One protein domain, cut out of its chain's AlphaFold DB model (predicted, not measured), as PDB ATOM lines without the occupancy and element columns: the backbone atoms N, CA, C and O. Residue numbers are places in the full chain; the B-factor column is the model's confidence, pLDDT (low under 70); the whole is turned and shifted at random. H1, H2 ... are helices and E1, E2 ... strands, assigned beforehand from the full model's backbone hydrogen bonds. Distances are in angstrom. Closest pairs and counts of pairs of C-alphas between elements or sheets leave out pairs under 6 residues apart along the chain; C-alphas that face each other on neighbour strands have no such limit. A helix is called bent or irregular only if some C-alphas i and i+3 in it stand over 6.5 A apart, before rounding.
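AT A GLANCE: This is residues 341 to 544 of the 546 residues of an uncharacterized protein of Bacillus safensis (UniProt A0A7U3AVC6). Four helical hairpins, H1-H2, H3-H4, H5-H6 and H8-H9, follow one another in a row and make a two-layered slab, with H1, H3, H5 and H8 in one layer and H2, H4, H6 and H9 in the other. A steep turn between the second and third hairpins divides the slab into two bundles of four helices, and the small strand hairpin E1-E2, with H10 beyond it, caps the ends of H6 and H9 along one edge. The printed part has 204 residues, with ten named helices and two named strands in the order H1 to H9, E1, E2, H10; the two-stranded sheet, order E1 - E2, is antiparallel and the class is mostly helix. The whole is compact, with a radius of gyration of the C-alphas of 17.5 A and spans of 49 by 47 by 27 A.

IN THESE COORDINATES: Find C-alpha 346 at (5.440, 36.301, -57.985); there H1 begins and runs through residues 346 to 358, 18.3 A long. H2, residues 374 to 391, is the longest helix at 26.6 A, and H3, residues 397 to 412, measures 25.5 A. H3 is neither bent nor irregular, but only just: C-alphas 407 and 410 are 6.3 A apart. Next come H4, residues 421 to 434, 20.1 A, and H5, residues 438 to 448, 15.5 A. H6 takes residues 453 to 464, 16.0 A, beginning at C-alpha 453, (-7.912, 45.138, -42.611). After the four-residue H7, 468 to 471, read H8 at 476 to 488, 18.2 A, and H9 at 492 to 506, 20.5 A. Strands E1, 521 to 526, and E2, 529 to 534, lead to H10, residues 535 to 542, which ends at C-alpha 542, (-4.245, 57.291, -25.839).

HOW THE PARTS SIT: Start with H1 to H4, an up and down bundle, each helix running against the one before it. H1 and H2 form a hairpin and touch, closest at the C-alphas of Leu 353 and Arg 380, 6.0 A, at a shallow tilt of 21 degrees, opposite ways. H1 and H3 touch at a shallow tilt of 4 degrees, the same way, with the C-alphas of Asn 358 and Tyr 412 closest at 5.4 A. H4 touches H3 in a hairpin, closest at the C-alphas of Leu 407 and Arg 421, 5.7 A. Look next at H3 and H6, the hubs, each touching four helices; they touch at a steep tilt of 58 degrees, the C-alphas of Leu 407 and Lys 455 being closest at 5.2 A. H5, H6, H8 and H9 are a second up and down bundle. In it H6 and H9 touch at a shallow tilt of 4 degrees, the same way, closest at the C-alphas of Arg 464 and Ile 501, 6.2 A, while H5 and H8 touch at the C-alphas of Ser 440 and Thr 478, 5.6 A. H7 only just touches H9, with 3 pairs of C-alphas within 8 A, the closest those of Lys 468 and Leu 505 at 6.3 A. In the E1 and E2 hairpin, N 522 and O 533 are 2.8 A apart and N 531 and O 524 are 2.9 A apart, within hydrogen-bond range. The C-alphas of Ser 493 in H9 and Leu 521 in E1, the closest of the two, are 5.2 A apart, and H10 touches no helix. Every O i to N i+4 pair is within range in H1, H2, H5, H6, H8, H9 and H10; H3 has 6 of 12 and H4 9 of 10, and H7 is too short for such a pair.

THE WHOLE: The two farthest C-alphas, those of Asn 370 and Ser 476, are 52.3 A apart. The printed part has no cut. Its long links are H1 to H2, 15 residues, and H9 to E1, 14 residues. The mean pLDDT of the printed part is 82.3; look for values under 70 at residues 341, 358 to 376, 413 to 418, 527 to 529 and 541 to 544.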
ATOM      1  N   ARG A 341      16.980  32.794 -56.911       67.56
ATOM      2  CA  ARG A 341      15.740  33.501 -56.558       67.56
ATOM      3  C   ARG A 341      15.065  34.161 -57.760       67.56
ATOM      4  O   ARG A 341      13.840  34.270 -57.781       67.56
ATOM      5  N   ASP A 342      15.825  34.511 -58.793       70.44
ATOM      6  CA  ASP A 342      15.276  35.147 -59.991       70.44
ATOM      7  C   ASP A 342      14.373  34.200 -60.798       70.44
ATOM      8  O   ASP A 342      13.536  34.654 -61.585       70.44
ATOM      9  N   THR A 343      14.475  32.888 -60.553       70.69
ATOM     10  CA  THR A 343      13.702  31.854 -61.256       70.69
ATOM     11  C   THR A 343      12.268  31.671 -60.760       70.69
ATOM     12  O   THR A 343      11.484  31.031 -61.463       70.69
ATOM     13  N   PHE A 344      11.911  32.216 -59.592       75.50
ATOM     14  CA  PHE A 344      10.551  32.119 -59.056       75.50
ATOM     15  C   PHE A 344       9.604  33.120 -59.710       75.50
ATOM     16  O   PHE A 344      10.001  34.243 -60.024       75.50
ATOM     17  N   ASP A 345       8.337  32.761 -59.876       83.25
ATOM     18  CA  ASP A 345       7.299  33.744 -60.192       83.25
ATOM     19  C   ASP A 345       6.772  34.458 -58.927       83.25
ATOM     20  O   ASP A 345       7.087  34.093 -57.792       83.25
ATOM     21  N   LEU A 346       5.985  35.525 -59.107       85.12
ATOM     22  CA  LEU A 346       5.440  36.301 -57.985       85.12
ATOM     23  C   LEU A 346       4.500  35.487 -57.086       85.12
ATOM     24  O   LEU A 346       4.459  35.723 -55.879       85.12
ATOM     25  N   GLN A 347       3.785  34.506 -57.640       83.88
ATOM     26  CA  GLN A 347       2.904  33.642 -56.857       83.88
ATOM     27  C   GLN A 347       3.720  32.708 -55.956       83.88
ATOM     28  O   GLN A 347       3.352  32.464 -54.807       83.88
ATOM     29  N   GLU A 348       4.825  32.172 -56.470       78.31
ATOM     30  CA  GLU A 348       5.772  31.352 -55.720       78.31
ATOM     31  C   GLU A 348       6.459  32.173 -54.617       78.31
ATOM     32  O   GLU A 348       6.557  31.703 -53.482       78.31
ATOM     33  N   LEU A 349       6.849  33.419 -54.903       85.00
ATOM     34  CA  LEU A 349       7.414  34.331 -53.901       85.00
ATOM     35  C   LEU A 349       6.407  34.676 -52.794       85.00
ATOM     36  O   LEU A 349       6.761  34.624 -51.616       85.00
ATOM     37  N   HIS A 350       5.145  34.955 -53.145       86.75
ATOM     38  CA  HIS A 350       4.074  35.191 -52.167       86.75
ATOM     39  C   HIS A 350       3.905  33.991 -51.231       86.75
ATOM     40  O   HIS A 350       3.831  34.145 -50.008       86.75
ATOM     41  N   LYS A 351       3.915  32.778 -51.794       77.69
ATOM     42  CA  LYS A 351       3.870  31.549 -51.000       77.69
ATOM     43  C   LYS A 351       5.055  31.490 -50.041       77.69
ATOM     44  O   LYS A 351       4.832  31.404 -48.844       77.69
ATOM     45  N   LEU A 352       6.293  31.627 -50.511       75.44
ATOM     46  CA  LEU A 352       7.478  31.569 -49.638       75.44
ATOM     47  C   LEU A 352       7.457  32.614 -48.505       75.44
ATOM     48  O   LEU A 352       7.822  32.304 -47.367       75.44
ATOM     49  N   LEU A 353       6.982  33.830 -48.782       81.25
ATOM     50  CA  LEU A 353       6.817  34.880 -47.773       81.25
ATOM     51  C   LEU A 353       5.740  34.535 -46.733       81.25
ATOM     52  O   LEU A 353       5.949  34.731 -45.534       81.25
ATOM     53  N   THR A 354       4.615  33.968 -47.169       78.75
ATOM     54  CA  THR A 354       3.553  33.476 -46.274       78.75
ATOM     55  C   THR A 354       4.095  32.416 -45.321       78.75
ATOM     56  O   THR A 354       3.859  32.465 -44.116       78.75
ATOM     57  N   ILE A 355       4.879  31.487 -45.863       70.69
ATOM     58  CA  ILE A 355       5.460  30.363 -45.131       70.69
ATOM     59  C   ILE A 355       6.389  30.853 -44.033       70.69
ATOM     60  O   ILE A 355       6.185  30.564 -42.855       70.69
ATOM     61  N   THR A 356       7.402  31.616 -44.432       72.44
ATOM     62  CA  THR A 356       8.426  32.137 -43.522       72.44
ATOM     63  C   THR A 356       7.830  33.006 -42.418       72.44
ATOM     64  O   THR A 356       8.344  32.993 -41.305       72.44
ATOM     65  N   SER A 357       6.722  33.696 -42.695       75.69
ATOM     66  CA  SER A 357       6.028  34.524 -41.705       75.69
ATOM     67  C   SER A 357       5.155  33.705 -40.750       75.69
ATOM     68  O   SER A 357       5.175  33.959 -39.552       75.69
ATOM     69  N   ASN A 358       4.453  32.674 -41.232       68.31
ATOM     70  CA  ASN A 358       3.673  31.775 -40.370       68.31
ATOM     71  C   ASN A 358       4.563  31.051 -39.339       68.31
ATOM     72  O   ASN A 358       4.197  30.878 -38.177       68.31
ATOM     73  N   PHE A 359       5.792  30.703 -39.733       61.62
ATOM     74  CA  PHE A 359       6.779  30.088 -38.842       61.62
ATOM     75  C   PHE A 359       7.208  30.966 -37.650       61.62
ATOM     76  O   PHE A 359       7.754  30.432 -36.683       61.62
ATOM     77  N   LEU A 360       6.945  32.277 -37.679       61.97
ATOM     78  CA  LEU A 360       7.291  33.202 -36.594       61.97
ATOM     79  C   LEU A 360       6.223  33.271 -35.484       61.97
ATOM     80  O   LEU A 360       6.552  33.660 -34.365       61.97
ATOM     81  N   ILE A 361       4.988  32.816 -35.735       58.41
ATOM     82  CA  ILE A 361       3.853  32.929 -34.792       58.41
ATOM     83  C   ILE A 361       4.088  32.215 -33.443       58.41
ATOM     84  O   ILE A 361       3.833  32.827 -32.405       58.41
ATOM     85  N   PRO A 362       4.554  30.947 -33.382       48.69
ATOM     86  CA  PRO A 362       4.565  30.196 -32.119       48.69
ATOM     87  C   PRO A 362       5.676  30.603 -31.139       48.69
ATOM     88  O   PRO A 362       5.622  30.241 -29.967       48.69
ATOM     89  N   TYR A 363       6.700  31.327 -31.600       52.03
ATOM     90  CA  TYR A 363       7.953  31.539 -30.858       52.03
ATOM     91  C   TYR A 363       8.124  32.969 -30.319       52.03
ATOM     92  O   TYR A 363       9.132  33.290 -29.682       52.03
ATOM     93  N   ASP A 364       7.110  33.812 -30.515       50.34
ATOM     94  CA  ASP A 364       7.178  35.271 -30.375       50.34
ATOM     95  C   ASP A 364       7.216  35.775 -28.908       50.34
ATOM     96  O   ASP A 364       7.440  36.956 -28.657       50.34
ATOM     97  N   ASN A 365       7.057  34.887 -27.911       44.81
ATOM     98  CA  ASN A 365       7.205  35.225 -26.480       44.81
ATOM     99  C   ASN A 365       8.538  34.758 -25.851       44.81
ATOM    100  O   ASN A 365       8.795  35.104 -24.699       44.81
ATOM    101  N   MET A 366       9.381  33.972 -26.544       42.75
ATOM    102  CA  MET A 366      10.590  33.376 -25.933       42.75
ATOM    103  C   MET A 366      11.925  33.775 -26.576       42.75
ATOM    104  O   MET A 366      12.970  33.467 -26.009       42.75
ATOM    105  N   LEU A 367      11.947  34.414 -27.750       43.44
ATOM    106  CA  LEU A 367      13.163  34.411 -28.576       43.44
ATOM    107  C   LEU A 367      13.400  35.731 -29.322       43.44
ATOM    108  O   LEU A 367      13.245  35.789 -30.536       43.44
ATOM    109  N   ILE A 368      13.841  36.779 -28.616       40.44
ATOM    110  CA  ILE A 368      14.288  38.035 -29.262       40.44
ATOM    111  C   ILE A 368      15.817  38.213 -29.256       40.44
ATOM    112  O   ILE A 368      16.342  38.987 -30.046       40.44
ATOM    113  N   TYR A 369      16.592  37.425 -28.510       39.38
ATOM    114  CA  TYR A 369      18.053  37.559 -28.538       39.38
ATOM    115  C   TYR A 369      18.719  36.174 -28.624       39.38
ATOM    116  O   TYR A 369      18.717  35.429 -27.653       39.38
ATOM    117  N   ASN A 370      19.281  35.839 -29.799       38.47
ATOM    118  CA  ASN A 370      20.105  34.646 -30.118       38.47
ATOM    119  C   ASN A 370      19.408  33.352 -30.610       38.47
ATOM    120  O   ASN A 370      19.931  32.256 -30.411       38.47
ATOM    121  N   SER A 371      18.267  33.442 -31.303       45.50
ATOM    122  CA  SER A 371      17.551  32.268 -31.839       45.50
ATOM    123  C   SER A 371      17.924  31.899 -33.293       45.50
ATOM    124  O   SER A 371      18.123  32.803 -34.109       45.50
ATOM    125  N   PRO A 372      17.905  30.598 -33.673       46.03
ATOM    126  CA  PRO A 372      17.985  30.094 -35.056       46.03
ATOM    127  C   PRO A 372      16.984  30.697 -36.065       46.03
ATOM    128  O   PRO A 372      17.115  30.436 -37.265       46.03
ATOM    129  N   LEU A 373      15.991  31.458 -35.589       52.00
ATOM    130  CA  LEU A 373      14.927  32.098 -36.367       52.00
ATOM    131  C   LEU A 373      15.326  33.446 -36.993       52.00
ATOM    132  O   LEU A 373      14.657  33.887 -37.922       52.00
ATOM    133  N   THR A 374      16.428  34.080 -36.569       59.34
ATOM    134  CA  THR A 374      16.935  35.326 -37.198       59.34
ATOM    135  C   THR A 374      17.207  35.157 -38.694       59.34
ATOM    136  O   THR A 374      17.021  36.083 -39.482       59.34
ATOM    137  N   PHE A 375      17.562  33.943 -39.110       66.44
ATOM    138  CA  PHE A 375      17.713  33.578 -40.511       66.44
ATOM    139  C   PHE A 375      16.403  33.694 -41.319       66.44
ATOM    140  O   PHE A 375      16.453  34.078 -42.484       66.44
ATOM    141  N   LEU A 376      15.229  33.427 -40.728       69.06
ATOM    142  CA  LEU A 376      13.943  33.559 -41.433       69.06
ATOM    143  C   LEU A 376      13.635  35.017 -41.786       69.06
ATOM    144  O   LEU A 376      13.146  35.281 -42.882       69.06
ATOM    145  N   ASN A 377      13.978  35.965 -40.908       73.00
ATOM    146  CA  ASN A 377      13.867  37.392 -41.222       73.00
ATOM    147  C   ASN A 377      14.756  37.758 -42.409       73.00
ATOM    148  O   ASN A 377      14.293  38.412 -43.341       73.00
ATOM    149  N   LYS A 378      15.989  37.238 -42.439       76.44
ATOM    150  CA  LYS A 378      16.896  37.487 -43.561       76.44
ATOM    151  C   LYS A 378      16.361  36.942 -44.890       76.44
ATOM    152  O   LYS A 378      16.494  37.594 -45.922       76.44
ATOM    153  N   ILE A 379      15.715  35.774 -44.874       78.88
ATOM    154  CA  ILE A 379      15.051  35.241 -46.073       78.88
ATOM    155  C   ILE A 379      13.929  36.166 -46.535       78.88
ATOM    156  O   ILE A 379      13.831  36.434 -47.727       78.88
ATOM    157  N   ARG A 380      13.079  36.630 -45.613       82.56
ATOM    158  CA  ARG A 380      11.946  37.507 -45.940       82.56
ATOM    159  C   ARG A 380      12.422  38.790 -46.614       82.56
ATOM    160  O   ARG A 380      11.902  39.132 -47.672       82.56
ATOM    161  N   GLU A 381      13.462  39.426 -46.074       83.88
ATOM    162  CA  GLU A 381      14.109  40.594 -46.690       83.88
ATOM    163  C   GLU A 381      14.572  40.304 -48.124       83.88
ATOM    164  O   GLU A 381      14.243  41.034 -49.057       83.88
ATOM    165  N   ASP A 382      15.301  39.208 -48.330       84.94
ATOM    166  CA  ASP A 382      15.851  38.865 -49.642       84.94
ATOM    167  C   ASP A 382      14.767  38.474 -50.664       84.94
ATOM    168  O   ASP A 382      14.885  38.765 -51.862       84.94
ATOM    169  N   LEU A 383      13.692  37.824 -50.206       86.56
ATOM    170  CA  LEU A 383      12.516  37.539 -51.026       86.56
ATOM    171  C   LEU A 383      11.827  38.841 -51.442       86.56
ATOM    172  O   LEU A 383      11.510  38.987 -52.619       86.56
ATOM    173  N   LEU A 384      11.663  39.807 -50.532       89.62
ATOM    174  CA  LEU A 384      11.095  41.121 -50.849       89.62
ATOM    175  C   LEU A 384      11.954  41.898 -51.853       89.62
ATOM    176  O   LEU A 384      11.406  42.481 -52.784       89.62
ATOM    177  N   VAL A 385      13.286  41.836 -51.747       89.94
ATOM    178  CA  VAL A 385      14.191  42.413 -52.761       89.94
ATOM    179  C   VAL A 385      13.958  41.773 -54.134       89.94
ATOM    180  O   VAL A 385      13.945  42.458 -55.157       89.94
ATOM    181  N   THR A 386      13.728  40.460 -54.170       89.06
ATOM    182  CA  THR A 386      13.432  39.733 -55.415       89.06
ATOM    183  C   THR A 386      12.065  40.129 -55.985       89.06
ATOM    184  O   THR A 386      11.944  40.352 -57.191       89.06
ATOM    185  N   VAL A 387      11.046  40.265 -55.127       92.12
ATOM    186  CA  VAL A 387       9.717  40.779 -55.498       92.12
ATOM    187  C   VAL A 387       9.847  42.181 -56.093       92.12
ATOM    188  O   VAL A 387       9.356  42.414 -57.198       92.12
ATOM    189  N   GLU A 388      10.568  43.082 -55.421       91.69
ATOM    190  CA  GLU A 388      10.812  44.443 -55.899       91.69
ATOM    191  C   GLU A 388      11.462  44.434 -57.287       91.69
ATOM    192  O   GLU A 388      10.972  45.090 -58.205       91.69
ATOM    193  N   ASN A 389      12.531  43.651 -57.471       89.31
ATOM    194  CA  ASN A 389      13.246  43.562 -58.744       89.31
ATOM    195  C   ASN A 389      12.351  43.100 -59.902       89.31
ATOM    196  O   ASN A 389      12.538  43.565 -61.030       89.31
ATOM    197  N   LYS A 390      11.376  42.220 -59.640       87.81
ATOM    198  CA  LYS A 390      10.440  41.728 -60.663       87.81
ATOM    199  C   LYS A 390       9.450  42.793 -61.106       87.81
ATOM    200  O   LYS A 390       9.226  42.929 -62.304       87.81
ATOM    201  N   VAL A 391       8.931  43.587 -60.174       87.81
ATOM    202  CA  VAL A 391       7.936  44.629 -60.492       87.81
ATOM    203  C   VAL A 391       8.564  45.977 -60.855       87.81
ATOM    204  O   VAL A 391       7.887  46.876 -61.351       87.81
ATOM    205  N   LYS A 392       9.885  46.120 -60.680       81.31
ATOM    206  CA  LYS A 392      10.642  47.346 -60.982       81.31
ATOM    207  C   LYS A 392      10.487  47.825 -62.428       81.31
ATOM    208  O   LYS A 392      10.572  49.024 -62.673       81.31
ATOM    209  N   LYS A 393      10.283  46.908 -63.383       72.94
ATOM    210  CA  LYS A 393      10.143  47.214 -64.822       72.94
ATOM    211  C   LYS A 393       8.695  47.452 -65.275       72.94
ATOM    212  O   LYS A 393       8.479  47.716 -66.452       72.94
ATOM    213  N   GLY A 394       7.728  47.341 -64.366       79.25
ATOM    214  CA  GLY A 394       6.298  47.366 -64.662       79.25
ATOM    215  C   GLY A 394       5.571  46.251 -63.910       79.25
ATOM    216  O   GLY A 394       6.185  45.258 -63.526       79.25
ATOM    217  N   CYS A 395       4.272  46.434 -63.686       86.69
ATOM    218  CA  CYS A 395       3.431  45.501 -62.944       86.69
ATOM    219  C   CYS A 395       2.101  45.334 -63.679       86.69
ATOM    220  O   CYS A 395       1.384  46.309 -63.893       86.69
ATOM    221  N   SER A 396       1.760  44.107 -64.065       88.06
ATOM    222  CA  SER A 396       0.428  43.798 -64.593       88.06
ATOM    223  C   SER A 396      -0.628  43.801 -63.482       88.06
ATOM    224  O   SER A 396      -0.308  43.648 -62.303       88.06
ATOM    225  N   THR A 397      -1.911  43.886 -63.847       84.56
ATOM    226  CA  THR A 397      -3.039  43.758 -62.902       84.56
ATOM    227  C   THR A 397      -2.980  42.459 -62.094       84.56
ATOM    228  O   THR A 397      -3.216  42.455 -60.889       84.56
ATOM    229  N   LYS A 398      -2.603  41.344 -62.732       87.25
ATOM    230  CA  LYS A 398      -2.470  40.051 -62.045       87.25
ATOM    231  C   LYS A 398      -1.371  40.088 -60.983       87.25
ATOM    232  O   LYS A 398      -1.549  39.554 -59.895       87.25
ATOM    233  N   GLU A 399      -0.238  40.700 -61.304       90.94
ATOM    234  CA  GLU A 399       0.888  40.837 -60.379       90.94
ATOM    235  C   GLU A 399       0.561  41.799 -59.237       90.94
ATOM    236  O   GLU A 399       0.911  41.517 -58.093       90.94
ATOM    237  N   LEU A 400      -0.183  42.871 -59.521       90.62
ATOM    238  CA  LEU A 400      -0.684  43.797 -58.510       90.62
ATOM    239  C   LEU A 400      -1.574  43.076 -57.494       90.62
ATOM    240  O   LEU A 400      -1.375  43.249 -56.296       90.62
ATOM    241  N   ASN A 401      -2.507  42.238 -57.950       90.25
ATOM    242  CA  ASN A 401      -3.376  41.482 -57.045       90.25
ATOM    243  C   ASN A 401      -2.556  40.567 -56.124       90.25
ATOM    244  O   ASN A 401      -2.801  40.533 -54.923       90.25
ATOM    245  N   ILE A 402      -1.510  39.921 -56.651       92.75
ATOM    246  CA  ILE A 402      -0.594  39.107 -55.840       92.75
ATOM    247  C   ILE A 402       0.137  39.963 -54.794       92.75
ATOM    248  O   ILE A 402       0.255  39.540 -53.647       92.75
ATOM    249  N   LEU A 403       0.620  41.158 -55.157       94.00
ATOM    250  CA  LEU A 403       1.249  42.078 -54.200       94.00
ATOM    251  C   LEU A 403       0.272  42.529 -53.109       94.00
ATOM    252  O   LEU A 403       0.666  42.655 -51.951       94.00
ATOM    253  N   LEU A 404      -0.988  42.779 -53.467       92.94
ATOM    254  CA  LEU A 404      -2.015  43.143 -52.497       92.94
ATOM    255  C   LEU A 404      -2.299  41.981 -51.541       92.94
ATOM    256  O   LEU A 404      -2.408  42.214 -50.342       92.94
ATOM    257  N   ASP A 405      -2.345  40.745 -52.034       91.44
ATOM    258  CA  ASP A 405      -2.530  39.563 -51.188       91.44
ATOM    259  C   ASP A 405      -1.331  39.327 -50.248       91.44
ATOM    260  O   ASP A 405      -1.506  38.842 -49.133       91.44
ATOM    261  N   MET A 406      -0.112  39.738 -50.631       93.31
ATOM    262  CA  MET A 406       1.052  39.685 -49.733       93.31
ATOM    263  C   MET A 406       0.886  40.569 -48.484       93.31
ATOM    264  O   MET A 406       1.521  40.297 -47.464       93.31
ATOM    265  N   LEU A 407       0.045  41.611 -48.512       91.25
ATOM    266  CA  LEU A 407      -0.204  42.455 -47.333       91.25
ATOM    267  C   LEU A 407      -0.853  41.677 -46.183       91.25
ATOM    268  O   LEU A 407      -0.649  42.025 -45.020       91.25
ATOM    269  N   ASP A 408      -1.562  40.590 -46.487       87.38
ATOM    270  CA  ASP A 408      -2.196  39.725 -45.489       87.38
ATOM    271  C   ASP A 408      -1.195  38.981 -44.625       87.38
ATOM    272  O   ASP A 408      -1.558  38.456 -43.574       87.38
ATOM    273  N   ILE A 409       0.067  38.916 -45.044       84.56
ATOM    274  CA  ILE A 409       1.107  38.218 -44.300       84.56
ATOM    275  C   ILE A 409       1.309  38.836 -42.905       84.56
ATOM    276  O   ILE A 409       1.671  38.131 -41.958       84.56
ATOM    277  N   ASP A 410       0.996  40.122 -42.735       80.62
ATOM    278  CA  ASP A 410       1.017  40.790 -41.433       80.62
ATOM    279  C   ASP A 410       0.055  40.154 -40.412       80.62
ATOM    280  O   ASP A 410       0.284  40.293 -39.213       80.62
ATOM    281  N   LYS A 411      -0.955  39.373 -40.837       78.88
ATOM    282  CA  LYS A 411      -1.819  38.607 -39.917       78.88
ATOM    283  C   LYS A 411      -1.065  37.568 -39.089       78.88
ATOM    284  O   LYS A 411      -1.567  37.110 -38.067       78.88
ATOM    285  N   TYR A 412       0.131  37.201 -39.537       71.25
ATOM    286  CA  TYR A 412       1.032  36.280 -38.855       71.25
ATOM    287  C   TYR A 412       2.074  37.008 -37.981       71.25
ATOM    288  O   TYR A 412       2.990  36.369 -37.472       71.25
ATOM    289  N   SER A 413       1.975  38.334 -37.819       65.56
ATOM    290  CA  SER A 413       2.997  39.168 -37.168       65.56
ATOM    291  C   SER A 413       2.428  39.903 -35.949       65.56
ATOM    292  O   SER A 413       1.598  40.796 -36.092       65.56
ATOM    293  N   ILE A 414       2.887  39.557 -34.740       57.91
ATOM    294  CA  ILE A 414       2.378  40.150 -33.487       57.91
ATOM    295  C   ILE A 414       3.292  41.287 -32.983       57.91
ATOM    296  O   ILE A 414       2.822  42.161 -32.262       57.91
ATOM    297  N   ASN A 415       4.566  41.349 -33.393       60.06
ATOM    298  CA  ASN A 415       5.561  42.325 -32.915       60.06
ATOM    299  C   ASN A 415       6.116  43.255 -34.026       60.06
ATOM    300  O   ASN A 415       6.089  42.933 -35.213       60.06
ATOM    301  N   GLN A 416       6.680  44.407 -33.627       52.59
ATOM    302  CA  GLN A 416       7.163  45.491 -34.515       52.59
ATOM    303  C   GLN A 416       8.249  45.082 -35.517       52.59
ATOM    304  O   GLN A 416       8.223  45.545 -36.650       52.59
ATOM    305  N   GLY A 417       9.178  44.205 -35.126       56.34
ATOM    306  CA  GLY A 417      10.308  43.796 -35.971       56.34
ATOM    307  C   GLY A 417       9.986  42.725 -37.020       56.34
ATOM    308  O   GLY A 417      10.906  42.211 -37.647       56.34
ATOM    309  N   ILE A 418       8.714  42.331 -37.156       64.31
ATOM    310  CA  ILE A 418       8.288  41.199 -37.994       64.31
ATOM    311  C   ILE A 418       7.325  41.637 -39.107       64.31
ATOM    312  O   ILE A 418       7.136  40.890 -40.064       64.31
ATOM    313  N   LEU A 419       6.751  42.840 -39.037       74.31
ATOM    314  CA  LEU A 419       5.833  43.332 -40.066       74.31
ATOM    315  C   LEU A 419       6.543  43.544 -41.402       74.31
ATOM    316  O   LEU A 419       7.697  43.957 -41.427       74.31
ATOM    317  N   MET A 420       5.825  43.289 -42.496       83.06
ATOM    318  CA  MET A 420       6.308  43.541 -43.861       83.06
ATOM    319  C   MET A 420       5.446  44.544 -44.620       83.06
ATOM    320  O   MET A 420       5.755  44.893 -45.760       83.06
ATOM    321  N   ARG A 421       4.339  45.014 -44.030       87.69
ATOM    322  CA  ARG A 421       3.438  45.962 -44.694       87.69
ATOM    323  C   ARG A 421       4.151  47.206 -45.199       87.69
ATOM    324  O   ARG A 421       3.807  47.660 -46.278       87.69
ATOM    325  N   TYR A 422       5.121  47.765 -44.475       87.94
ATOM    326  CA  TYR A 422       5.803  48.975 -44.942       87.94
ATOM    327  C   TYR A 422       6.621  48.709 -46.217       87.94
ATOM    328  O   TYR A 422       6.536  49.455 -47.195       87.94
ATOM    329  N   GLU A 423       7.370  47.613 -46.230       90.94
ATOM    330  CA  GLU A 423       8.201  47.164 -47.341       90.94
ATOM    331  C   GLU A 423       7.332  46.816 -48.553       90.94
ATOM    332  O   GLU A 423       7.569  47.317 -49.653       90.94
ATOM    333  N   ILE A 424       6.270  46.032 -48.348       93.25
ATOM    334  CA  ILE A 424       5.330  45.651 -49.409       93.25
ATOM    335  C   ILE A 424       4.603  46.890 -49.947       93.25
ATOM    336  O   ILE A 424       4.551  47.079 -51.161       93.25
ATOM    337  N   SER A 425       4.116  47.794 -49.089       93.88
ATOM    338  CA  SER A 425       3.513  49.065 -49.519       93.88
ATOM    339  C   SER A 425       4.490  49.927 -50.320       93.88
ATOM    340  O   SER A 425       4.082  50.574 -51.283       93.88
ATOM    341  N   THR A 426       5.782  49.905 -49.984       93.38
ATOM    342  CA  THR A 426       6.824  50.596 -50.758       93.38
ATOM    343  C   THR A 426       6.989  49.984 -52.150       93.38
ATOM    344  O   THR A 426       7.113  50.714 -53.135       93.38
ATOM    345  N   ILE A 427       6.955  48.654 -52.257       94.00
ATOM    346  CA  ILE A 427       7.002  47.941 -53.541       94.00
ATOM    347  C   ILE A 427       5.765  48.277 -54.386       94.00
ATOM    348  O   ILE A 427       5.904  48.615 -55.562       94.00
ATOM    349  N   ILE A 428       4.570  48.270 -53.785       93.69
ATOM    350  CA  ILE A 428       3.323  48.654 -54.462       93.69
ATOM    351  C   ILE A 428       3.390  50.125 -54.908       93.69
ATOM    352  O   ILE A 428       3.022  50.430 -56.041       93.69
ATOM    353  N   LYS A 429       3.928  51.040 -54.083       92.19
ATOM    354  CA  LYS A 429       4.171  52.440 -54.483       92.19
ATOM    355  C   LYS A 429       5.022  52.518 -55.750       92.19
ATOM    356  O   LYS A 429       4.640  53.208 -56.692       92.19
ATOM    357  N   LYS A 430       6.146  51.800 -55.793       89.81
ATOM    358  CA  LYS A 430       7.038  51.777 -56.966       89.81
ATOM    359  C   LYS A 430       6.338  51.217 -58.206       89.81
ATOM    360  O   LYS A 430       6.516  51.757 -59.292       89.81
ATOM    361  N   ALA A 431       5.505  50.186 -58.048       89.06
ATOM    362  CA  ALA A 431       4.684  49.672 -59.142       89.06
ATOM    363  C   ALA A 431       3.715  50.747 -59.678       89.06
ATOM    364  O   ALA A 431       3.642  50.954 -60.886       89.06
ATOM    365  N   MET A 432       3.051  51.489 -58.785       88.88
ATOM    366  CA  MET A 432       2.149  52.591 -59.146       88.88
ATOM    367  C   MET A 432       2.859  53.817 -59.742       88.88
ATOM    368  O   MET A 432       2.245  54.560 -60.497       88.88
ATOM    369  N   GLN A 433       4.133  54.060 -59.417       86.50
ATOM    370  CA  GLN A 433       4.923  55.142 -60.029       86.50
ATOM    371  C   GLN A 433       5.163  54.909 -61.526       86.50
ATOM    372  O   GLN A 433       5.286  55.868 -62.281       86.50
ATOM    373  N   ASN A 434       5.216  53.645 -61.950       82.12
ATOM    374  CA  ASN A 434       5.355  53.284 -63.358       82.12
ATOM    375  C   ASN A 434       4.013  53.340 -64.109       82.12
ATOM    376  O   ASN A 434       4.006  53.545 -65.321       82.12
ATOM    377  N   ASP A 435       2.894  53.152 -63.402       85.81
ATOM    378  CA  ASP A 435       1.540  53.205 -63.953       85.81
ATOM    379  C   ASP A 435       0.520  53.675 -62.897       85.81
ATOM    380  O   ASP A 435       0.044  52.907 -62.055       85.81
ATOM    381  N   HIS A 436       0.139  54.953 -62.968       83.25
ATOM    382  CA  HIS A 436      -0.826  55.554 -62.045       83.25
ATOM    383  C   HIS A 436      -2.255  55.009 -62.205       83.25
ATOM    384  O   HIS A 436      -3.078  55.185 -61.301       83.25
ATOM    385  N   THR A 437      -2.580  54.333 -63.316       83.31
ATOM    386  CA  THR A 437      -3.922  53.754 -63.515       83.31
ATOM    387  C   THR A 437      -4.206  52.618 -62.530       83.31
ATOM    388  O   THR A 437      -5.361  52.412 -62.142       83.31
ATOM    389  N   LEU A 438      -3.150  51.971 -62.021       88.50
ATOM    390  CA  LEU A 438      -3.219  50.912 -61.015       88.50
ATOM    391  C   LEU A 438      -3.876  51.364 -59.705       88.50
ATOM    392  O   LEU A 438      -4.457  50.538 -59.008       88.50
ATOM    393  N   ILE A 439      -3.870  52.663 -59.379       89.00
ATOM    394  CA  ILE A 439      -4.533  53.182 -58.170       89.00
ATOM    395  C   ILE A 439      -6.026  52.846 -58.194       89.00
ATOM    396  O   ILE A 439      -6.567  52.372 -57.199       89.00
ATOM    397  N   SER A 440      -6.694  53.028 -59.337       87.62
ATOM    398  CA  SER A 440      -8.114  52.688 -59.481       87.62
ATOM    399  C   SER A 440      -8.360  51.194 -59.248       87.62
ATOM    400  O   SER A 440      -9.373  50.823 -58.650       87.62
ATOM    401  N   GLU A 441      -7.431  50.342 -59.671       90.25
ATOM    402  CA  GLU A 441      -7.538  48.892 -59.529       90.25
ATOM    403  C   GLU A 441      -7.327  48.416 -58.089       90.25
ATOM    404  O   GLU A 441      -8.044  47.538 -57.610       90.25
ATOM    405  N   ILE A 442      -6.421  49.060 -57.351       92.06
ATOM    406  CA  ILE A 442      -6.271  48.842 -55.907       92.06
ATOM    407  C   ILE A 442      -7.583  49.168 -55.190       92.06
ATOM    408  O   ILE A 442      -8.020  48.381 -54.355       92.06
ATOM    409  N   ILE A 443      -8.224  50.296 -55.531       91.38
ATOM    410  CA  ILE A 443      -9.505  50.689 -54.926       91.38
ATOM    411  C   ILE A 443     -10.597  49.638 -55.187       91.38
ATOM    412  O   ILE A 443     -11.339  49.335 -54.259       91.38
ATOM    413  N   ASN A 444     -10.662  49.045 -56.389       90.00
ATOM    414  CA  ASN A 444     -11.584  47.930 -56.670       90.00
ATOM    415  C   ASN A 444     -11.315  46.738 -55.746       90.00
ATOM    416  O   ASN A 444     -12.216  46.250 -55.075       90.00
ATOM    417  N   ASN A 445     -10.057  46.299 -55.685       89.75
ATOM    418  CA  ASN A 445      -9.681  45.098 -54.943       89.75
ATOM    419  C   ASN A 445      -9.980  45.216 -53.442       89.75
ATOM    420  O   ASN A 445     -10.453  44.260 -52.831       89.75
ATOM    421  N   ILE A 446      -9.709  46.374 -52.830       91.12
ATOM    422  CA  ILE A 446      -9.997  46.579 -51.400       91.12
ATOM    423  C   ILE A 446     -11.479  46.853 -51.119       91.12
ATOM    424  O   ILE A 446     -11.907  46.729 -49.975       91.12
ATOM    425  N   GLU A 447     -12.264  47.242 -52.128       88.62
ATOM    426  CA  GLU A 447     -13.724  47.320 -52.025       88.62
ATOM    427  C   GLU A 447     -14.359  45.922 -52.087       88.62
ATOM    428  O   GLU A 447     -15.268  45.625 -51.308       88.62
ATOM    429  N   GLU A 448     -13.851  45.045 -52.957       86.38
ATOM    430  CA  GLU A 448     -14.262  43.638 -53.014       86.38
ATOM    431  C   GLU A 448     -13.933  42.914 -51.698       86.38
ATOM    432  O   GLU A 448     -14.817  42.306 -51.094       86.38
ATOM    433  N   ASP A 449     -12.704  43.070 -51.192       83.12
ATOM    434  CA  ASP A 449     -12.209  42.450 -49.952       83.12
ATOM    435  C   ASP A 449     -12.241  43.417 -48.745       83.12
ATOM    436  O   ASP A 449     -11.264  43.628 -48.023       83.12
ATOM    437  N   HIS A 450     -13.387  44.068 -48.543       81.44
ATOM    438  CA  HIS A 450     -13.562  45.178 -47.597       81.44
ATOM    439  C   HIS A 450     -13.514  44.801 -46.101       81.44
ATOM    440  O   HIS A 450     -13.571  45.694 -45.243       81.44
ATOM    441  N   GLU A 451     -13.410  43.515 -45.767       85.19
ATOM    442  CA  GLU A 451     -13.224  43.026 -44.391       85.19
ATOM    443  C   GLU A 451     -11.743  42.832 -44.034       85.19
ATOM    444  O   GLU A 451     -11.372  42.808 -42.856       85.19
ATOM    445  N   ASN A 452     -10.871  42.753 -45.038       90.50
ATOM    446  CA  ASN A 452      -9.465  42.465 -44.845       90.50
ATOM    447  C   ASN A 452      -8.671  43.717 -44.456       90.50
ATOM    448  O   ASN A 452      -8.164  44.482 -45.283       90.50
ATOM    449  N   ILE A 453      -8.548  43.933 -43.145       90.31
ATOM    450  CA  ILE A 453      -7.912  45.138 -42.611       90.31
ATOM    451  C   ILE A 453      -6.436  45.278 -43.005       90.31
ATOM    452  O   ILE A 453      -5.959  46.403 -43.170       90.31
ATOM    453  N   TYR A 454      -5.714  44.168 -43.170       90.69
ATOM    454  CA  TYR A 454      -4.296  44.181 -43.534       90.69
ATOM    455  C   TYR A 454      -4.120  44.720 -44.952       90.69
ATOM    456  O   TYR A 454      -3.369  45.680 -45.159       90.69
ATOM    457  N   LYS A 455      -4.906  44.181 -45.890       92.19
ATOM    458  CA  LYS A 455      -4.970  44.627 -47.282       92.19
ATOM    459  C   LYS A 455      -5.406  46.086 -47.393       92.19
ATOM    460  O   LYS A 455      -4.693  46.876 -48.007       92.19
ATOM    461  N   ILE A 456      -6.497  46.482 -46.723       92.88
ATOM    462  CA  ILE A 456      -6.987  47.876 -46.712       92.88
ATOM    463  C   ILE A 456      -5.890  48.836 -46.256       92.88
ATOM    464  O   ILE A 456      -5.594  49.821 -46.936       92.88
ATOM    465  N   GLN A 457      -5.275  48.570 -45.102       90.88
ATOM    466  CA  GLN A 457      -4.285  49.482 -44.539       90.88
ATOM    467  C   GLN A 457      -2.990  49.518 -45.341       90.88
ATOM    468  O   GLN A 457      -2.417  50.590 -45.505       90.88
ATOM    469  N   GLY A 458      -2.513  48.379 -45.843       92.25
ATOM    470  CA  GLY A 458      -1.297  48.338 -46.652       92.25
ATOM    471  C   GLY A 458      -1.474  48.996 -48.021       92.25
ATOM    472  O   GLY A 458      -0.620  49.775 -48.451       92.25
ATOM    473  N   ALA A 459      -2.608  48.760 -48.678       93.25
ATOM    474  CA  ALA A 459      -2.946  49.379 -49.955       93.25
ATOM    475  C   ALA A 459      -3.054  50.904 -49.831       93.25
ATOM    476  O   ALA A 459      -2.445  51.656 -50.592       93.25
ATOM    477  N   THR A 460      -3.789  51.373 -48.824       92.94
ATOM    478  CA  THR A 460      -3.964  52.812 -48.591       92.94
ATOM    479  C   THR A 460      -2.692  53.474 -48.067       92.94
ATOM    480  O   THR A 460      -2.418  54.616 -48.434       92.94
ATOM    481  N   LEU A 461      -1.850  52.765 -47.303       93.38
ATOM    482  CA  LEU A 461      -0.503  53.226 -46.962       93.38
ATOM    483  C   LEU A 461       0.340  53.446 -48.222       93.38
ATOM    484  O   LEU A 461       0.927  54.516 -48.355       93.38
ATOM    485  N   ALA A 462       0.348  52.499 -49.167       93.06
ATOM    486  CA  ALA A 462       1.102  52.629 -50.417       93.06
ATOM    487  C   ALA A 462       0.710  53.896 -51.197       93.06
ATOM    488  O   ALA A 462       1.580  54.617 -51.684       93.06
ATOM    489  N   ILE A 463      -0.589  54.215 -51.248       92.75
ATOM    490  CA  ILE A 463      -1.095  55.457 -51.857       92.75
ATOM    491  C   ILE A 463      -0.639  56.678 -51.041       92.75
ATOM    492  O   ILE A 463      -0.129  57.653 -51.584       92.75
ATOM    493  N   ARG A 464      -0.759  56.641 -49.713       90.88
ATOM    494  CA  ARG A 464      -0.388  57.773 -48.844       90.88
ATOM    495  C   ARG A 464       1.106  58.080 -48.818       90.88
ATOM    496  O   ARG A 464       1.466  59.193 -48.432       90.88
ATOM    497  N   MET A 465       1.960  57.135 -49.206       92.19
ATOM    498  CA  MET A 465       3.408  57.335 -49.316       92.19
ATOM    499  C   MET A 465       3.810  58.234 -50.495       92.19
ATOM    500  O   MET A 465       4.962  58.666 -50.557       92.19
ATOM    501  N   PHE A 466       2.910  58.522 -51.438       89.31
ATOM    502  CA  PHE A 466       3.131  59.549 -52.458       89.31
ATOM    503  C   PHE A 466       3.100  60.958 -51.853       89.31
ATOM    504  O   PHE A 466       2.343  61.211 -50.912       89.31
ATOM    505  N   SER A 467       3.914  61.881 -52.367       89.00
ATOM    506  CA  SER A 467       3.813  63.305 -52.027       89.00
ATOM    507  C   SER A 467       2.473  63.877 -52.506       89.00
ATOM    508  O   SER A 467       1.728  63.223 -53.238       89.00
ATOM    509  N   LYS A 468       2.127  65.090 -52.068       83.69
ATOM    510  CA  LYS A 468       0.892  65.732 -52.532       83.69
ATOM    511  C   LYS A 468       0.944  65.955 -54.047       83.69
ATOM    512  O   LYS A 468       0.005  65.599 -54.745       83.69
ATOM    513  N   GLU A 469       2.076  66.447 -54.532       86.12
ATOM    514  CA  GLU A 469       2.347  66.718 -55.943       86.12
ATOM    515  C   GLU A 469       2.280  65.431 -56.777       86.12
ATOM    516  O   GLU A 469       1.720  65.432 -57.868       86.12
ATOM    517  N   GLU A 470       2.788  64.307 -56.254       86.88
ATOM    518  CA  GLU A 470       2.667  63.008 -56.928       86.88
ATOM    519  C   GLU A 470       1.203  62.518 -56.987       86.88
ATOM    520  O   GLU A 470       0.797  61.894 -57.967       86.88
ATOM    521  N   LEU A 471       0.398  62.790 -55.953       83.31
ATOM    522  CA  LEU A 471      -1.021  62.410 -55.914       83.31
ATOM    523  C   LEU A 471      -1.909  63.313 -56.784       83.31
ATOM    524  O   LEU A 471      -2.956  62.862 -57.243       83.31
ATOM    525  N   GLU A 472      -1.511  64.558 -57.052       82.44
ATOM    526  CA  GLU A 472      -2.231  65.469 -57.962       82.44
ATOM    527  C   GLU A 472      -2.235  64.973 -59.421       82.44
ATOM    528  O   GLU A 472      -3.093  65.368 -60.208       82.44
ATOM    529  N   ILE A 473      -1.334  64.047 -59.771       81.38
ATOM    530  CA  ILE A 473      -1.258  63.389 -61.087       81.38
ATOM    531  C   ILE A 473      -2.401  62.366 -61.276       81.38
ATOM    532  O   ILE A 473      -2.684  61.920 -62.392       81.38
ATOM    533  N   ILE A 474      -3.102  61.994 -60.200       82.94
ATOM    534  CA  ILE A 474      -4.218  61.046 -60.245       82.94
ATOM    535  C   ILE A 474      -5.389  61.620 -61.054       82.94
ATOM    536  O   ILE A 474      -5.820  62.755 -60.867       82.94
ATOM    537  N   SER A 475      -5.977  60.795 -61.925       81.56
ATOM    538  CA  SER A 475      -7.112  61.214 -62.750       81.56
ATOM    539  C   SER A 475      -8.345  61.585 -61.916       81.56
ATOM    540  O   SER A 475      -8.670  60.940 -60.914       81.56
ATOM    541  N   SER A 476      -9.112  62.572 -62.389       84.44
ATOM    542  CA  SER A 476     -10.388  62.979 -61.779       84.44
ATOM    543  C   SER A 476     -11.377  61.815 -61.639       84.44
ATOM    544  O   SER A 476     -12.112  61.735 -60.655       84.44
ATOM    545  N   LEU A 477     -11.349  60.862 -62.575       84.88
ATOM    546  CA  LEU A 477     -12.111  59.612 -62.506       84.88
ATOM    547  C   LEU A 477     -11.749  58.777 -61.270       84.88
ATOM    548  O   LEU A 477     -12.640  58.267 -60.591       84.88
ATOM    549  N   THR A 478     -10.461  58.667 -60.948       88.38
ATOM    550  CA  THR A 478      -9.985  57.920 -59.775       88.38
ATOM    551  C   THR A 478     -10.350  58.640 -58.480       88.38
ATOM    552  O   THR A 478     -10.823  58.000 -57.544       88.38
ATOM    553  N   ILE A 479     -10.235  59.972 -58.435       89.44
ATOM    554  CA  ILE A 479     -10.675  60.773 -57.277       89.44
ATOM    555  C   ILE A 479     -12.178  60.587 -57.035       89.44
ATOM    556  O   ILE A 479     -12.598  60.305 -55.913       89.44
ATOM    557  N   ASN A 480     -12.996  60.680 -58.087       90.94
ATOM    558  CA  ASN A 480     -14.441  60.463 -57.992       90.94
ATOM    559  C   ASN A 480     -14.778  59.052 -57.506       90.94
ATOM    560  O   ASN A 480     -15.712  58.872 -56.724       90.94
ATOM    561  N   LYS A 481     -13.997  58.051 -57.921       92.00
ATOM    562  CA  LYS A 481     -14.129  56.685 -57.423       92.00
ATOM    563  C   LYS A 481     -13.815  56.590 -55.933       92.00
ATOM    564  O   LYS A 481     -14.638  56.059 -55.200       92.00
ATOM    565  N   ILE A 482     -12.696  57.155 -55.471       93.31
ATOM    566  CA  ILE A 482     -12.343  57.185 -54.041       93.31
ATOM    567  C   ILE A 482     -13.470  57.839 -53.230       93.31
ATOM    568  O   ILE A 482     -13.905  57.266 -52.233       93.31
ATOM    569  N   LYS A 483     -14.002  58.980 -53.691       94.25
ATOM    570  CA  LYS A 483     -15.146  59.659 -53.055       94.25
ATOM    571  C   LYS A 483     -16.386  58.768 -52.997       94.25
ATOM    572  O   LYS A 483     -17.012  58.655 -51.946       94.25
ATOM    573  N   LYS A 484     -16.717  58.087 -54.098       94.44
ATOM    574  CA  LYS A 484     -17.857  57.165 -54.167       94.44
ATOM    575  C   LYS A 484     -17.697  55.990 -53.196       94.44
ATOM    576  O   LYS A 484     -18.616  55.717 -52.431       94.44
ATOM    577  N   VAL A 485     -16.543  55.323 -53.187       93.75
ATOM    578  CA  VAL A 485     -16.292  54.185 -52.284       93.75
ATOM    579  C   VAL A 485     -16.281  54.647 -50.824       93.75
ATOM    580  O   VAL A 485     -16.889  53.997 -49.975       93.75
ATOM    581  N   ARG A 486     -15.685  55.810 -50.525       94.81
ATOM    582  CA  ARG A 486     -15.729  56.426 -49.190       94.81
ATOM    583  C   ARG A 486     -17.159  56.683 -48.719       94.81
ATOM    584  O   ARG A 486     -17.429  56.510 -47.538       94.81
ATOM    585  N   GLU A 487     -18.078  57.072 -49.598       93.56
ATOM    586  CA  GLU A 487     -19.460  57.359 -49.199       93.56
ATOM    587  C   GLU A 487     -20.294  56.082 -49.012       93.56
ATOM    588  O   GLU A 487     -20.936  55.882 -47.974       93.56
ATOM    589  N   TYR A 488     -20.233  55.169 -49.984       92.44
ATOM    590  CA  TYR A 488     -21.168  54.043 -50.075       92.44
ATOM    591  C   TYR A 488     -20.646  52.716 -49.511       92.44
ATOM    592  O   TYR A 488     -21.440  51.791 -49.332       92.44
ATOM    593  N   SER A 489     -19.350  52.590 -49.193       90.94
ATOM    594  CA  SER A 489     -18.815  51.338 -48.643       90.94
ATOM    595  C   SER A 489     -19.450  50.979 -47.293       90.94
ATOM    596  O   SER A 489     -19.721  51.837 -46.446       90.94
ATOM    597  N   LYS A 490     -19.662  49.681 -47.062       89.56
ATOM    598  CA  LYS A 490     -20.123  49.148 -45.770       89.56
ATOM    599  C   LYS A 490     -18.999  49.065 -44.733       89.56
ATOM    600  O   LYS A 490     -19.272  49.040 -43.537       89.56
ATOM    601  N   SER A 491     -17.741  49.042 -45.175       93.94
ATOM    602  CA  SER A 491     -16.583  48.927 -44.291       93.94
ATOM    603  C   SER A 491     -16.177  50.294 -43.755       93.94
ATOM    604  O   SER A 491     -15.574  51.103 -44.459       93.94
ATOM    605  N   HIS A 492     -16.470  50.553 -42.480       94.31
ATOM    606  CA  HIS A 492     -16.044  51.786 -41.811       94.31
ATOM    607  C   HIS A 492     -14.514  51.926 -41.757       94.31
ATOM    608  O   HIS A 492     -13.995  53.041 -41.812       94.31
ATOM    609  N   SER A 493     -13.788  50.805 -41.738       94.62
ATOM    610  CA  SER A 493     -12.330  50.773 -41.873       94.62
ATOM    611  C   SER A 493     -11.879  51.294 -43.237       94.62
ATOM    612  O   SER A 493     -10.999  52.153 -43.302       94.62
ATOM    613  N   LEU A 494     -12.487  50.819 -44.331       95.00
ATOM    614  CA  LEU A 494     -12.160  51.298 -45.675       95.00
ATOM    615  C   LEU A 494     -12.493  52.786 -45.824       95.00
ATOM    616  O   LEU A 494     -11.635  53.555 -46.251       95.00
ATOM    617  N   LYS A 495     -13.690  53.202 -45.387       95.31
ATOM    618  CA  LYS A 495     -14.121  54.609 -45.403       95.31
ATOM    619  C   LYS A 495     -13.088  55.525 -44.757       95.31
ATOM    620  O   LYS A 495     -12.670  56.498 -45.374       95.31
ATOM    621  N   LEU A 496     -12.625  55.167 -43.560       94.62
ATOM    622  CA  LEU A 496     -11.619  55.936 -42.837       94.62
ATOM    623  C   LEU A 496     -10.283  56.030 -43.585       94.62
ATOM    624  O   LEU A 496      -9.700  57.106 -43.664       94.62
ATOM    625  N   ASN A 497      -9.776  54.924 -44.133       94.25
ATOM    626  CA  ASN A 497      -8.481  54.957 -44.819       94.25
ATOM    627  C   ASN A 497      -8.550  55.727 -46.154       94.25
ATOM    628  O   ASN A 497      -7.584  56.397 -46.518       94.25
ATOM    629  N   LEU A 498      -9.684  55.678 -46.866       94.88
ATOM    630  CA  LEU A 498      -9.919  56.502 -48.061       94.88
ATOM    631  C   LEU A 498     -10.076  57.983 -47.713       94.88
ATOM    632  O   LEU A 498      -9.559  58.845 -48.421       94.88
ATOM    633  N   GLU A 499     -10.745  58.280 -46.604       95.38
ATOM    634  CA  GLU A 499     -10.892  59.635 -46.085       95.38
ATOM    635  C   GLU A 499      -9.534  60.271 -45.751       95.38
ATOM    636  O   GLU A 499      -9.287  61.420 -46.102       95.38
ATOM    637  N   GLU A 500      -8.605  59.511 -45.166       92.94
ATOM    638  CA  GLU A 500      -7.234  59.980 -44.916       92.94
ATOM    639  C   GLU A 500      -6.470  60.320 -46.211       92.94
ATOM    640  O   GLU A 500      -5.608  61.201 -46.206       92.94
ATOM    641  N   ILE A 501      -6.778  59.646 -47.326       92.75
ATOM    642  CA  ILE A 501      -6.219  59.973 -48.648       92.75
ATOM    643  C   ILE A 501      -6.842  61.270 -49.181       92.75
ATOM    644  O   ILE A 501      -6.112  62.161 -49.619       92.75
ATOM    645  N   LEU A 502      -8.173  61.396 -49.121       93.38
ATOM    646  CA  LEU A 502      -8.896  62.588 -49.583       93.38
ATOM    647  C   LEU A 502      -8.493  63.838 -48.799       93.38
ATOM    648  O   LEU A 502      -8.184  64.860 -49.402       93.38
ATOM    649  N   ALA A 503      -8.415  63.739 -47.472       92.00
ATOM    650  CA  ALA A 503      -7.990  64.825 -46.597       92.00
ATOM    651  C   ALA A 503      -6.585  65.341 -46.959       92.00
ATOM    652  O   ALA A 503      -6.356  66.550 -46.999       92.00
ATOM    653  N   LYS A 504      -5.659  64.434 -47.311       89.75
ATOM    654  CA  LYS A 504      -4.309  64.788 -47.779       89.75
ATOM    655  C   LYS A 504      -4.329  65.505 -49.135       89.75
ATOM    656  O   LYS A 504      -3.640  66.509 -49.295       89.75
ATOM    657  N   LEU A 505      -5.100  64.993 -50.095       88.94
ATOM    658  CA  LEU A 505      -5.262  65.586 -51.429       88.94
ATOM    659  C   LEU A 505      -5.865  66.996 -51.360       88.94
ATOM    660  O   LEU A 505      -5.378  67.925 -51.997       88.94
ATOM    661  N   GLU A 506      -6.910  67.151 -50.551       90.25
ATOM    662  CA  GLU A 506      -7.702  68.378 -50.429       90.25
ATOM    663  C   GLU A 506      -7.135  69.353 -49.383       90.25
ATOM    664  O   GLU A 506      -7.652  70.456 -49.228       90.25
ATOM    665  N   ASN A 507      -6.054  68.971 -48.693       89.38
ATOM    666  CA  ASN A 507      -5.408  69.743 -47.632       89.38
ATOM    667  C   ASN A 507      -6.394  70.203 -46.543       89.38
ATOM    668  O   ASN A 507      -6.486  71.388 -46.216       89.38
ATOM    669  N   ARG A 508      -7.140  69.245 -45.993       94.19
ATOM    670  CA  ARG A 508      -8.126  69.460 -44.929       94.19
ATOM    671  C   ARG A 508      -7.975  68.428 -43.819       94.19
ATOM    672  O   ARG A 508      -7.271  67.432 -43.971       94.19
ATOM    673  N   GLU A 509      -8.662  68.658 -42.707       92.69
ATOM    674  CA  GLU A 509      -8.775  67.655 -41.651       92.69
ATOM    675  C   GLU A 509      -9.631  66.459 -42.098       92.69
ATOM    676  O   GLU A 509     -10.458  66.559 -43.011       92.69
ATOM    677  N   VAL A 510      -9.399  65.312 -41.455       91.88
ATOM    678  CA  VAL A 510     -10.117  64.052 -41.700       91.88
ATOM    679  C   VAL A 510     -11.576  64.218 -41.276       91.88
ATOM    680  O   VAL A 510     -11.851  64.510 -40.112       91.88
ATOM    681  N   ASP A 511     -12.508  63.989 -42.201       92.44
ATOM    682  CA  ASP A 511     -13.940  64.072 -41.922       92.44
ATOM    683  C   ASP A 511     -14.492  62.708 -41.488       92.44
ATOM    684  O   ASP A 511     -14.611  61.771 -42.282       92.44
ATOM    685  N   PHE A 512     -14.873  62.605 -40.217       91.50
ATOM    686  CA  PHE A 512     -15.443  61.388 -39.637       91.50
ATOM    687  C   PHE A 512     -16.952  61.225 -39.889       91.50
ATOM    688  O   PHE A 512     -17.544  60.246 -39.432       91.50
ATOM    689  N   THR A 513     -17.592  62.142 -40.619       91.44
ATOM    690  CA  THR A 513     -19.018  62.052 -40.961       91.44
ATOM    691  C   THR A 513     -19.314  60.734 -41.680       91.44
ATOM    692  O   THR A 513     -18.615  60.361 -42.625       91.44
ATOM    693  N   ASN A 514     -20.359  60.025 -41.239       91.31
ATOM    694  CA  ASN A 514     -20.764  58.696 -41.729       91.31
ATOM    695  C   ASN A 514     -19.743  57.560 -41.482       91.31
ATOM    696  O   ASN A 514     -19.835  56.489 -42.098       91.31
ATOM    697  N   ILE A 515     -18.799  57.752 -40.551       93.69
ATOM    698  CA  ILE A 515     -17.851  56.727 -40.099       93.69
ATOM    699  C   ILE A 515     -18.142  56.371 -38.636       93.69
ATOM    700  O   ILE A 515     -17.898  57.154 -37.724       93.69
ATOM    701  N   ASP A 516     -18.637  55.155 -38.408       94.25
ATOM    702  CA  ASP A 516     -18.792  54.568 -37.080       94.25
ATOM    703  C   ASP A 516     -17.405  54.202 -36.526       94.25
ATOM    704  O   ASP A 516     -16.750  53.270 -37.001       94.25
ATOM    705  N   LEU A 517     -16.934  54.972 -35.543       92.31
ATOM    706  CA  LEU A 517     -15.590  54.842 -34.976       92.31
ATOM    707  C   LEU A 517     -15.401  53.596 -34.100       92.31
ATOM    708  O   LEU A 517     -14.256  53.215 -33.842       92.31
ATOM    709  N   ASP A 518     -16.488  52.948 -33.678       91.88
ATOM    710  CA  ASP A 518     -16.434  51.658 -32.987       91.88
ATOM    711  C   ASP A 518     -16.257  50.501 -33.975       91.88
ATOM    712  O   ASP A 518     -15.662  49.478 -33.634       91.88
ATOM    713  N   LYS A 519     -16.694  50.686 -35.226       92.88
ATOM    714  CA  LYS A 519     -16.524  49.712 -36.317       92.88
ATOM    715  C   LYS A 519     -15.337  50.002 -37.230       92.88
ATOM    716  O   LYS A 519     -14.927  49.124 -37.984       92.88
ATOM    717  N   ALA A 520     -14.788  51.212 -37.200       92.38
ATOM    718  CA  ALA A 520     -13.580  51.554 -37.939       92.38
ATOM    719  C   ALA A 520     -12.360  50.944 -37.238       92.38
ATOM    720  O   ALA A 520     -11.905  51.443 -36.209       92.38
ATOM    721  N   LEU A 521     -11.839  49.850 -37.792       93.06
ATOM    722  CA  LEU A 521     -10.723  49.101 -37.227       93.06
ATOM    723  C   LEU A 521      -9.386  49.571 -37.807       93.06
ATOM    724  O   LEU A 521      -9.300  50.010 -38.956       93.06
ATOM    725  N   LYS A 522      -8.317  49.437 -37.018       88.12
ATOM    726  CA  LYS A 522      -6.934  49.603 -37.466       88.12
ATOM    727  C   LYS A 522      -6.011  48.556 -36.853       88.12
ATOM    728  O   LYS A 522      -6.104  48.275 -35.662       88.12
ATOM    729  N   HIS A 523      -5.073  48.045 -37.652       86.56
ATOM    730  CA  HIS A 523      -3.957  47.228 -37.178       86.56
ATOM    731  C   HIS A 523      -2.819  48.137 -36.678       86.56
ATOM    732  O   HIS A 523      -2.071  48.718 -37.472       86.56
ATOM    733  N   VAL A 524      -2.728  48.296 -35.355       81.56
ATOM    734  CA  VAL A 524      -1.849  49.256 -34.658       81.56
ATOM    735  C   VAL A 524      -0.957  48.573 -33.631       81.56
ATOM    736  O   VAL A 524      -1.337  47.547 -33.072       81.56
ATOM    737  N   ASN A 525       0.204  49.167 -33.345       75.62
ATOM    738  CA  ASN A 525       1.023  48.754 -32.211       75.62
ATOM    739  C   ASN A 525       0.362  49.224 -30.909       75.62
ATOM    740  O   ASN A 525       0.155  50.420 -30.707       75.62
ATOM    741  N   TYR A 526       0.058  48.278 -30.033       71.56
ATOM    742  CA  TYR A 526      -0.541  48.477 -28.729       71.56
ATOM    743  C   TYR A 526       0.345  47.825 -27.655       71.56
ATOM    744  O   TYR A 526       0.337  46.606 -27.470       71.56
ATOM    745  N   TYR A 527       1.134  48.650 -26.956       69.31
ATOM    746  CA  TYR A 527       2.110  48.228 -25.935       69.31
ATOM    747  C   TYR A 527       3.096  47.148 -26.412       69.31
ATOM    748  O   TYR A 527       3.311  46.134 -25.751       69.31
ATOM    749  N   GLY A 528       3.686  47.352 -27.590       64.00
ATOM    750  CA  GLY A 528       4.661  46.432 -28.176       64.00
ATOM    751  C   GLY A 528       4.039  45.276 -28.958       64.00
ATOM    752  O   GLY A 528       4.773  44.577 -29.647       64.00
ATOM    753  N   LYS A 529       2.708  45.107 -28.910       67.50
ATOM    754  CA  LYS A 529       1.976  44.073 -29.651       67.50
ATOM    755  C   LYS A 529       1.017  44.686 -30.649       67.50
ATOM    756  O   LYS A 529       0.221  45.551 -30.295       67.50
ATOM    757  N   TYR A 530       1.027  44.208 -31.879       75.44
ATOM    758  CA  TYR A 530       0.056  44.633 -32.864       75.44
ATOM    759  C   TYR A 530      -1.299  43.991 -32.624       75.44
ATOM    760  O   TYR A 530      -1.419  42.801 -32.335       75.44
ATOM    761  N   LYS A 531      -2.333  44.820 -32.719       78.56
ATOM    762  CA  LYS A 531      -3.724  44.421 -32.551       78.56
ATOM    763  C   LYS A 531      -4.589  45.141 -33.565       78.56
ATOM    764  O   LYS A 531      -4.285  46.261 -33.974       78.56
ATOM    765  N   ILE A 532      -5.693  44.501 -33.925       86.38
ATOM    766  CA  ILE A 532      -6.784  45.151 -34.636       86.38
ATOM    767  C   ILE A 532      -7.701  45.761 -33.578       86.38
ATOM    768  O   ILE A 532      -8.317  45.036 -32.802       86.38
ATOM    769  N   LEU A 533      -7.746  47.089 -33.516       86.62
ATOM    770  CA  LEU A 533      -8.534  47.839 -32.537       86.62
ATOM    771  C   LEU A 533      -9.420  48.859 -33.247       86.62
ATOM    772  O   LEU A 533      -9.044  49.372 -34.302       86.62
ATOM    773  N   SER A 534     -10.574  49.182 -32.661       91.81
ATOM    774  CA  SER A 534     -11.406  50.281 -33.156       91.81
ATOM    775  C   SER A 534     -10.767  51.640 -32.867       91.81
ATOM    776  O   SER A 534      -9.998  51.787 -31.910       91.81
ATOM    777  N   ILE A 535     -11.099  52.660 -33.660       89.25
ATOM    778  CA  ILE A 535     -10.603  54.028 -33.442       89.25
ATOM    779  C   ILE A 535     -10.990  54.557 -32.062       89.25
ATOM    780  O   ILE A 535     -10.153  55.166 -31.398       89.25
ATOM    781  N   ASN A 536     -12.207  54.291 -31.588       86.50
ATOM    782  CA  ASN A 536     -12.614  54.681 -30.236       86.50
ATOM    783  C   ASN A 536     -11.812  53.957 -29.144       86.50
ATOM    784  O   ASN A 536     -11.411  54.577 -28.156       86.50
ATOM    785  N   THR A 537     -11.493  52.673 -29.338       86.31
ATOM    786  CA  THR A 537     -10.614  51.935 -28.414       86.31
ATOM    787  C   THR A 537      -9.216  52.552 -28.383       86.31
ATOM    788  O   THR A 537      -8.648  52.757 -27.316       86.31
ATOM    789  N   ILE A 538      -8.668  52.912 -29.545       83.38
ATOM    790  CA  ILE A 538      -7.358  53.567 -29.640       83.38
ATOM    791  C   ILE A 538      -7.386  54.935 -28.939       83.38
ATOM    792  O   ILE A 538      -6.498  55.236 -28.144       83.38
ATOM    793  N   ARG A 539      -8.422  55.746 -29.188       82.81
ATOM    794  CA  ARG A 539      -8.590  57.080 -28.587       82.81
ATOM    795  C   ARG A 539      -8.737  57.030 -27.071       82.81
ATOM    796  O   ARG A 539      -8.101  57.825 -26.397       82.81
ATOM    797  N   SER A 540      -9.531  56.103 -26.536       79.44
ATOM    798  CA  SER A 540      -9.720  55.963 -25.083       79.44
ATOM    799  C   SER A 540      -8.429  55.593 -24.351       79.44
ATOM    800  O   SER A 540      -8.186  56.098 -23.262       79.44
ATOM    801  N   HIS A 541      -7.565  54.781 -24.965       69.25
ATOM    802  CA  HIS A 541      -6.292  54.380 -24.359       69.25
ATOM    803  C   HIS A 541      -5.185  55.430 -24.527       69.25
ATOM    804  O   HIS A 541      -4.382  55.619 -23.618       69.25
ATOM    805  N   LEU A 542      -5.150  56.147 -25.655       61.50
ATOM    806  CA  LEU A 542      -4.245  57.291 -25.839       61.50
ATOM    807  C   LEU A 542      -4.684  58.511 -25.010       61.50
ATOM    808  O   LEU A 542      -3.842  59.273 -24.549       61.50
ATOM    809  N   GLY A 543      -5.989  58.662 -24.773       49.12
ATOM    810  CA  GLY A 543      -6.589  59.711 -23.946       49.12
ATOM    811  C   GLY A 543      -6.432  59.515 -22.434       49.12
ATOM    812  O   GLY A 543      -6.833  60.396 -21.689       49.12
ATOM    813  N   MET A 544      -5.835  58.407 -21.969       39.31
ATOM    814  CA  MET A 544      -5.365  58.263 -20.579       39.31
ATOM    815  C   MET A 544      -3.964  58.872 -20.352       39.31
ATOM    816  O   MET A 544      -3.446  58.803 -19.240       39.31
TER     817      MET A 544